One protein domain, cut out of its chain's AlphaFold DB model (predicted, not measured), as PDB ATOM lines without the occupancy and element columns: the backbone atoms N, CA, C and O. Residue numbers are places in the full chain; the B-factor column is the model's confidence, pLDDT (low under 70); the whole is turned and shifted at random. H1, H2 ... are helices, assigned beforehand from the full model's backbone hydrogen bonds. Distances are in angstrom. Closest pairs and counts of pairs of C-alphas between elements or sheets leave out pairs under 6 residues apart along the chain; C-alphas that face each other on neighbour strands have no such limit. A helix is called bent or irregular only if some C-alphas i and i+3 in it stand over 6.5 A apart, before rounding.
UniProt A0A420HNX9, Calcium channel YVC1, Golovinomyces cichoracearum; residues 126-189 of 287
ATOM      1  N   ASN A 126     377.630 316.413 353.580       84.94
ATOM      2  CA  ASN A 126     376.625 316.076 352.559       84.94
ATOM      3  C   ASN A 126     376.185 314.607 352.587       84.94
ATOM      4  O   ASN A 126     375.066 314.291 352.193       84.94
ATOM      5  N   LEU A 127     377.024 313.701 353.095       85.56
ATOM      6  CA  LEU A 127     376.661 312.293 353.193       85.56
ATOM      7  C   LEU A 127     375.564 312.100 354.240       85.56
ATOM      8  O   LEU A 127     374.705 311.241 354.076       85.56
ATOM      9  N   ILE A 128     375.559 312.920 355.293       83.44
ATOM     10  CA  ILE A 128     374.522 312.862 356.323       83.44
ATOM     11  C   ILE A 128     373.183 313.295 355.728       83.44
ATOM     12  O   ILE A 128     372.171 312.638 355.955       83.44
ATOM     13  N   GLU A 129     373.189 314.343 354.907       83.12
ATOM     14  CA  GLU A 129     372.007 314.765 354.162       83.12
ATOM     15  C   GLU A 129     371.496 313.649 353.241       83.12
ATOM     16  O   GLU A 129     370.327 313.276 353.317       83.12
ATOM     17  N   ILE A 130     372.370 313.053 352.426       82.56
ATOM     18  CA  ILE A 130     371.980 312.008 351.473       82.56
ATOM     19  C   ILE A 130     371.420 310.771 352.192       82.56
ATOM     20  O   ILE A 130     370.345 310.287 351.836       82.56
ATOM     21  N   PHE A 131     372.118 310.262 353.212       85.75
ATOM     22  CA  PHE A 131     371.753 309.010 353.882       85.75
ATOM     23  C   PHE A 131     370.639 309.151 354.921       85.75
ATOM     24  O   PHE A 131     369.847 308.222 355.071       85.75
ATOM     25  N   PHE A 132     370.564 310.277 355.633       80.44
ATOM     26  CA  PHE A 132     369.626 310.452 356.745       80.44
ATOM     27  C   PHE A 132     368.488 311.433 356.456       80.44
ATOM     28  O   PHE A 132     367.504 311.386 357.187       80.44
ATOM     29  N   LEU A 133     368.565 312.284 355.422       80.88
ATOM     30  CA  LEU A 133     367.471 313.195 355.048       80.88
ATOM     31  C   LEU A 133     366.835 312.834 353.705       80.88
ATOM     32  O   LEU A 133     365.637 312.571 353.648       80.88
ATOM     33  N   ILE A 134     367.620 312.794 352.633       79.44
ATOM     34  CA  ILE A 134     367.122 312.626 351.264       79.44
ATOM     35  C   ILE A 134     366.565 311.210 351.069       79.44
ATOM     36  O   ILE A 134     365.369 311.048 350.836       79.44
ATOM     37  N   LEU A 135     367.388 310.172 351.265       81.25
ATOM     38  CA  LEU A 135     366.969 308.776 351.073       81.25
ATOM     39  C   LEU A 135     365.725 308.370 351.892       81.25
ATOM     40  O   LEU A 135     364.838 307.734 351.320       81.25
ATOM     41  N   PRO A 136     365.616 308.698 353.195       81.56
ATOM     42  CA  PRO A 136     364.460 308.291 353.983       81.56
ATOM     43  C   PRO A 136     363.257 309.237 353.899       81.56
ATOM     44  O   PRO A 136     362.149 308.738 354.037       81.56
ATOM     45  N   PHE A 137     363.401 310.554 353.699       79.81
ATOM     46  CA  PHE A 137     362.259 311.484 353.804       79.81
ATOM     47  C   PHE A 137     361.747 312.015 352.458       79.81
ATOM     48  O   PHE A 137     360.580 312.405 352.383       79.81
ATOM     49  N   GLU A 138     362.542 311.998 351.382       76.25
ATOM     50  CA  GLU A 138     362.156 312.625 350.106       76.25
ATOM     51  C   GLU A 138     360.959 311.931 349.426       76.25
ATOM     52  O   GLU A 138     360.106 312.587 348.832       76.25
ATOM     53  N   TRP A 139     360.838 310.609 349.563       78.44
ATOM     54  CA  TRP A 139     359.754 309.827 348.951       78.44
ATOM     55  C   TRP A 139     358.363 309.993 349.591       78.44
ATOM     56  O   TRP A 139     357.371 309.682 348.930       78.44
ATOM     57  N   TRP A 140     358.249 310.474 350.839       80.81
ATOM     58  CA  TRP A 140     356.945 310.626 351.511       80.81
ATOM     59  C   TRP A 140     356.641 312.053 351.975       80.81
ATOM     60  O   TRP A 140     355.473 312.368 352.221       80.81
ATOM     61  N   LEU A 141     357.650 312.914 352.154       82.56
ATOM     62  CA  LEU A 141     357.480 314.207 352.814       82.56
ATOM     63  C   LEU A 141     357.270 315.340 351.804       82.56
ATOM     64  O   LEU A 141     358.016 315.516 350.846       82.56
ATOM     65  N   GLN A 142     356.246 316.161 352.037       81.62
ATOM     66  CA  GLN A 142     355.965 317.326 351.200       81.62
ATOM     67  C   GLN A 142     357.039 318.415 351.392       81.62
ATOM     68  O   GLN A 142     357.453 318.696 352.518       81.62
ATOM     69  N   ARG A 143     357.446 319.080 350.295       79.00
ATOM     70  CA  ARG A 143     358.565 320.055 350.259       79.00
ATOM     71  C   ARG A 143     358.497 321.152 351.331       79.00
ATOM     72  O   ARG A 143     359.530 321.572 351.835       79.00
ATOM     73  N   HIS A 144     357.294 321.583 351.707       82.25
ATOM     74  CA  HIS A 144     357.096 322.646 352.696       82.25
ATOM     75  C   HIS A 144     357.462 322.239 354.137       82.25
ATOM     76  O   HIS A 144     357.764 323.108 354.946       82.25
ATOM     77  N   ILE A 145     357.440 320.940 354.461       82.00
ATOM     78  CA  ILE A 145     357.861 320.407 355.772       82.00
ATOM     79  C   ILE A 145     359.337 320.007 355.727       82.00
ATOM     80  O   ILE A 145     360.051 320.120 356.718       82.00
ATOM     81  N   PHE A 146     359.804 319.562 354.559       82.62
ATOM     82  CA  PHE A 146     361.189 319.152 354.361       82.62
ATOM     83  C   PHE A 146     362.179 320.317 354.517       82.62
ATOM     84  O   PHE A 146     363.205 320.141 355.165       82.62
ATOM     85  N   ALA A 147     361.854 321.507 353.999       81.25
ATOM     86  CA  ALA A 147     362.716 322.690 354.096       81.25
ATOM     87  C   ALA A 147     363.080 323.084 355.549       81.25
ATOM     88  O   ALA A 147     364.264 323.056 355.877       81.25
ATOM     89  N   PRO A 148     362.121 323.339 356.466       85.44
ATOM     90  CA  PRO A 148     362.463 323.701 357.844       85.44
ATOM     91  C   PRO A 148     363.137 322.559 358.620       85.44
ATOM     92  O   PRO A 148     363.920 322.813 359.533       85.44
ATOM     93  N   LEU A 149     362.859 321.293 358.281       85.31
ATOM     94  CA  LEU A 149     363.550 320.148 358.881       85.31
ATOM     95  C   LEU A 149     365.030 320.113 358.469       85.31
ATOM     96  O   LEU A 149     365.895 319.897 359.318       85.31
ATOM     97  N   ASN A 150     365.312 320.341 357.183       85.19
ATOM     98  CA  ASN A 150     366.668 320.429 356.648       85.19
ATOM     99  C   ASN A 150     367.445 321.577 357.317       85.19
ATOM    100  O   ASN A 150     368.553 321.339 357.794       85.19
ATOM    101  N   ASP A 151     366.824 322.749 357.495       85.38
ATOM    102  CA  ASP A 151     367.427 323.902 358.183       85.38
ATOM    103  C   ASP A 151     367.783 323.603 359.649       85.38
ATOM    104  O   ASP A 151     368.851 323.986 360.130       85.38
ATOM    105  N   ILE A 152     366.922 322.880 360.375       87.69
ATOM    106  CA  ILE A 152     367.195 322.486 361.767       87.69
ATOM    107  C   ILE A 152     368.380 321.520 361.832       87.69
ATOM    108  O   ILE A 152     369.269 321.689 362.668       87.69
ATOM    109  N   VAL A 153     368.415 320.508 360.960       87.00
ATOM    110  CA  VAL A 153     369.529 319.550 360.922       87.00
ATOM    111  C   VAL A 153     370.830 320.249 360.531       87.00
ATOM    112  O   VAL A 153     371.871 320.005 361.145       87.00
ATOM    113  N   MET A 154     370.757 321.163 359.567       85.81
ATOM    114  CA  MET A 154     371.861 322.015 359.157       85.81
ATOM    115  C   MET A 154     372.393 322.849 360.329       85.81
ATOM    116  O   MET A 154     373.596 322.832 360.598       85.81
ATOM    117  N   ALA A 155     371.508 323.515 361.074       87.94
ATOM    118  CA  ALA A 155     371.875 324.299 362.247       87.94
ATOM    119  C   ALA A 155     372.546 323.431 363.319       87.94
ATOM    120  O   ALA A 155     373.595 323.808 363.827       87.94
ATOM    121  N   ILE A 156     372.004 322.249 363.627       90.19
ATOM    122  CA  ILE A 156     372.580 321.338 364.629       90.19
ATOM    123  C   ILE A 156     373.980 320.864 364.218       90.19
ATOM    124  O   ILE A 156     374.887 320.841 365.051       90.19
ATOM    125  N   LEU A 157     374.171 320.498 362.946       89.00
ATOM    126  CA  LEU A 157     375.451 319.992 362.446       89.00
ATOM    127  C   LEU A 157     376.522 321.086 362.364       89.00
ATOM    128  O   LEU A 157     377.674 320.829 362.714       89.00
ATOM    129  N   TYR A 158     376.161 322.301 361.943       89.19
ATOM    130  CA  TYR A 158     377.118 323.404 361.824       89.19
ATOM    131  C   TYR A 158     377.336 324.188 363.113       89.19
ATOM    132  O   TYR A 158     378.395 324.791 363.258       89.19
ATOM    133  N   PHE A 159     376.406 324.168 364.070       92.69
ATOM    134  CA  PHE A 159     376.531 324.889 365.339       92.69
ATOM    135  C   PHE A 159     377.876 324.686 366.062       92.69
ATOM    136  O   PHE A 159     378.509 325.689 366.399       92.69
ATOM    137  N   PRO A 160     378.382 323.452 366.281       91.81
ATOM    138  CA  PRO A 160     379.672 323.270 366.944       91.81
ATOM    139  C   PRO A 160     380.842 323.827 366.121       91.81
ATOM    140  O   PRO A 160     381.767 324.404 366.688       91.81
ATOM    141  N   LEU A 161     380.796 323.696 364.790       88.31
ATOM    142  CA  LEU A 161     381.830 324.224 363.900       88.31
ATOM    143  C   LEU A 161     381.838 325.760 363.910       88.31
ATOM    144  O   LEU A 161     382.897 326.368 364.040       88.31
ATOM    145  N   LEU A 162     380.660 326.378 363.824       90.06
ATOM    146  CA  LEU A 162     380.492 327.828 363.871       90.06
ATOM    147  C   LEU A 162     380.892 328.404 365.229       90.06
ATOM    148  O   LEU A 162     381.474 329.481 365.267       90.06
ATOM    149  N   LEU A 163     380.654 327.690 366.335       94.38
ATOM    150  CA  LEU A 163     381.151 328.105 367.649       94.38
ATOM    151  C   LEU A 163     382.679 328.148 367.700       94.38
ATOM    152  O   LEU A 163     383.243 329.106 368.225       94.38
ATOM    153  N   VAL A 164     383.355 327.137 367.148       94.06
ATOM    154  CA  VAL A 164     384.824 327.118 367.080       94.06
ATOM    155  C   VAL A 164     385.338 328.235 366.172       94.06
ATOM    156  O   VAL A 164     386.272 328.938 366.552       94.06
ATOM    157  N   ALA A 165     384.720 328.435 365.006       91.69
ATOM    158  CA  ALA A 165     385.089 329.512 364.088       91.69
ATOM    159  C   ALA A 165     384.910 330.893 364.737       91.69
ATOM    160  O   ALA A 165     385.858 331.671 364.788       91.69
ATOM    161  N   ALA A 166     383.746 331.154 365.334       93.88
ATOM    162  CA  ALA A 166     383.464 332.400 366.040       93.88
ATOM    163  C   ALA A 166     384.429 332.629 367.212       93.88
ATOM    164  O   ALA A 166     384.848 333.759 367.458       93.88
ATOM    165  N   TRP A 167     384.821 331.570 367.928       95.31
ATOM    166  CA  TRP A 167     385.829 331.661 368.982       95.31
ATOM    167  C   TRP A 167     387.193 332.098 368.434       95.31
ATOM    168  O   TRP A 167     387.794 333.027 368.972       95.31
ATOM    169  N   LEU A 168     387.669 331.476 367.350       92.94
ATOM    170  CA  LEU A 168     388.934 331.845 366.705       92.94
ATOM    171  C   LEU A 168     388.894 333.274 366.148       92.94
ATOM    172  O   LEU A 168     389.832 334.038 366.368       92.94
ATOM    173  N   GLU A 169     387.799 333.665 365.500       91.69
ATOM    174  CA  GLU A 169     387.610 335.031 365.003       91.69
ATOM    175  C   GLU A 169     387.571 336.056 366.137       91.69
ATOM    176  O   GLU A 169     388.161 337.125 366.013       91.69
ATOM    177  N   THR A 170     386.954 335.726 367.275       92.25
ATOM    178  CA  THR A 170     386.940 336.604 368.455       92.25
ATOM    179  C   THR A 170     388.356 336.833 368.992       92.25
ATOM    180  O   THR A 170     388.693 337.946 369.393       92.25
ATOM    181  N   LEU A 171     389.215 335.807 368.977       87.94
ATOM    182  CA  LEU A 171     390.619 335.950 369.372       87.94
ATOM    183  C   LEU A 171     391.383 336.875 368.414       87.94
ATOM    184  O   LEU A 171     392.082 337.779 368.876       87.94
ATOM    185  N   SER A 172     391.213 336.693 367.103       85.31
ATOM    186  CA  SER A 172     391.823 337.561 366.089       85.31
ATOM    187  C   SER A 172     391.306 339.000 366.184       85.31
ATOM    188  O   SER A 172     392.095 339.940 366.182       85.31
ATOM    189  N   ALA A 173     389.999 339.191 366.362       86.12
ATOM    190  CA  ALA A 173     389.386 340.508 366.517       86.12
ATOM    191  C   ALA A 173     389.905 341.240 367.762       86.12
ATOM    192  O   ALA A 173     390.178 342.438 367.708       86.12
ATOM    193  N   ASN A 174     390.112 340.527 368.873       86.38
ATOM    194  CA  ASN A 174     390.720 341.108 370.070       86.38
ATOM    195  C   ASN A 174     392.152 341.601 369.814       86.38
ATOM    196  O   ASN A 174     392.545 342.620 370.382       86.38
ATOM    197  N   LYS A 175     392.917 340.918 368.948       84.69
ATOM    198  CA  LYS A 175     394.246 341.378 368.518       84.69
ATOM    199  C   LYS A 175     394.144 342.690 367.737       84.69
ATOM    200  O   LYS A 175     394.809 343.652 368.103       84.69
ATOM    201  N   VAL A 176     393.246 342.766 366.753       83.50
ATOM    202  CA  VAL A 176     393.005 343.988 365.960       83.50
ATOM    203  C   VAL A 176     392.584 345.159 366.854       83.50
ATOM    204  O   VAL A 176     393.119 346.259 366.751       83.50
ATOM    205  N   ILE A 177     391.663 344.928 367.796       84.31
ATOM    206  CA  ILE A 177     391.232 345.958 368.751       84.31
ATOM    207  C   ILE A 177     392.413 346.429 369.613       84.31
ATOM    208  O   ILE A 177     392.558 347.629 369.848       84.31
ATOM    209  N   ALA A 178     393.271 345.512 370.073       85.88
ATOM    210  CA  ALA A 178     394.459 345.861 370.845       85.88
ATOM    211  C   ALA A 178     395.468 346.694 370.031       85.88
ATOM    212  O   ALA A 178     395.977 347.681 370.566       85.88
ATOM    213  N   ASN A 179     395.703 346.354 368.759       84.69
ATOM    214  CA  ASN A 179     396.560 347.116 367.841       84.69
ATOM    215  C   ASN A 179     395.992 348.525 367.601       84.69
ATOM    216  O   ASN A 179     396.693 349.525 367.765       84.69
ATOM    217  N   ARG A 180     394.677 348.633 367.371       83.12
ATOM    218  CA  ARG A 180     393.991 349.918 367.173       83.12
ATOM    219  C   ARG A 180     394.046 350.828 368.404       83.12
ATOM    220  O   ARG A 180     394.177 352.041 368.261       83.12
ATOM    221  N   ILE A 181     393.987 350.269 369.617       86.31
ATOM    222  CA  ILE A 181     394.179 351.033 370.869       86.31
ATOM    223  C   ILE A 181     395.614 351.573 370.979       86.31
ATOM    224  O   ILE A 181     395.822 352.648 371.541       86.31
ATOM    225  N   ARG A 182     396.602 350.850 370.443       85.44
ATOM    226  CA  ARG A 182     398.015 351.262 370.417       85.44
ATOM    227  C   ARG A 182     398.350 352.208 369.261       85.44
ATOM    228  O   ARG A 182     399.421 352.805 369.280       85.44
ATOM    229  N   GLY A 183     397.435 352.384 368.307       81.69
ATOM    230  CA  GLY A 183     397.668 353.154 367.083       81.69
ATOM    231  C   GLY A 183     398.583 352.440 366.083       81.69
ATOM    232  O   GLY A 183     399.182 353.104 365.241       81.69
ATOM    233  N   GLU A 184     398.719 351.120 366.210       80.75
ATOM    234  CA  GLU A 184     399.448 350.249 365.283       80.75
ATOM    235  C   GLU A 184     398.533 349.850 364.108       80.75
ATOM    236  O   GLU A 184     397.316 350.062 364.162       80.75
ATOM    237  N   GLU A 185     399.108 349.314 363.029       75.12
ATOM    238  CA  GLU A 185     398.327 348.811 361.892       75.12
ATOM    239  C   GLU A 185     397.463 347.604 362.316       75.12
ATOM    240  O   GLU A 185     397.807 346.840 363.222       75.12
ATOM    241  N   ASP A 186     396.284 347.464 361.699       67.94
ATOM    242  CA  ASP A 186     395.294 346.445 362.086       67.94
ATOM    243  C   ASP A 186     395.781 345.011 361.764       67.94
ATOM    244  O   ASP A 186     395.300 344.057 362.380       67.94
ATOM    245  N   ASP A 187     396.744 344.858 360.850       67.75
ATOM    246  CA  ASP A 187     397.383 343.588 360.501       67.75
ATOM    247  C   ASP A 187     398.913 343.711 360.582       67.75
ATOM    248  O   ASP A 187     399.504 344.611 359.991       67.75
ATOM    249  N   ASP A 188     399.551 342.803 361.323       67.12
ATOM    250  CA  ASP A 188     401.014 342.778 361.490       67.12
ATOM    251  C   ASP A 188     401.687 341.801 360.507       67.12
ATOM    252  O   ASP A 188     402.918 341.730 360.439       67.12
ATOM    253  N   ASN A 189     400.899 340.981 359.801       69.62
ATOM    254  CA  ASN A 189     401.410 339.988 358.869       69.62
ATOM    255  C   ASN A 189     401.462 340.578 357.462       69.62
ATOM    256  O   ASN A 189     400.443 340.722 356.800       69.62
TER     257      ASN A 189
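AT A GLANCE: This is residues 126 to 189 of the 287 residues of the protein "Calcium channel YVC1" of Golovinomyces cichoracearum (UniProt A0A420HNX9). One long helix, H2, makes the length of the domain and bends partway into two arms, with the short helix H1 folded back beside its first arm, H2a, across a small gap. The second arm, H2b, reaches away from H1, and after it residues 183 to 189 fold back as a short tail. The printed part has 64 residues with two named helices, H1 then H2, and no named strand; the class is all helix. The whole is extended, with a radius of gyration of the C-alphas of 20.1 A, and spans 61 by 21 by 15 A.

IN THESE COORDINATES: H2, residues 143 to 182, was assigned as one helix by its hydrogen bonds, but it is bent: C-alphas 157 and 160 are 7.0 A apart. Arm H2a, residues 143 to 157, begins at C-alpha 143 at (358.565, 320.055, 350.259) and is 20.8 A long from first to last C-alpha. Arm H2b, residues 160 to 182, is 33.6 A long and ends at C-alpha 182 at (398.015, 351.262, 370.417). H1, residues 126 to 137, begins at C-alpha 126 at (376.625, 316.076, 352.559) and is 15.1 A long. H1 is neither bent nor irregular, but only just: C-alphas 132 and 135 are 6.5 A apart.

HOW THE PARTS SIT: H2a and H2b stand at a steep tilt of 59 degrees. H1 and H2a are close but not clearly touching; their closest C-alphas, those of Leu 133 and Asn 150, are 7.5 A apart. They run opposite ways at 35.3 degrees, only just a steep tilt. H1 and H2b are apart. Every O i to N i+4 pair is within hydrogen-bond range in H2b, against 10 of 11 in H2a and 5 of 8 in H1.

THE WHOLE: The C-alphas farthest apart, those of Trp 140 and Gly 183, are 60.9 A apart. The link from H1 to H2 is tight, with 5 residues. Residues 139 to 145, of which 143 to 145 belong to H2, stand free, and so do residues 158 to 171 of H2. The printed part has no cut. Its mean pLDDT is 84.3, and residues 186 to 189 are under 70.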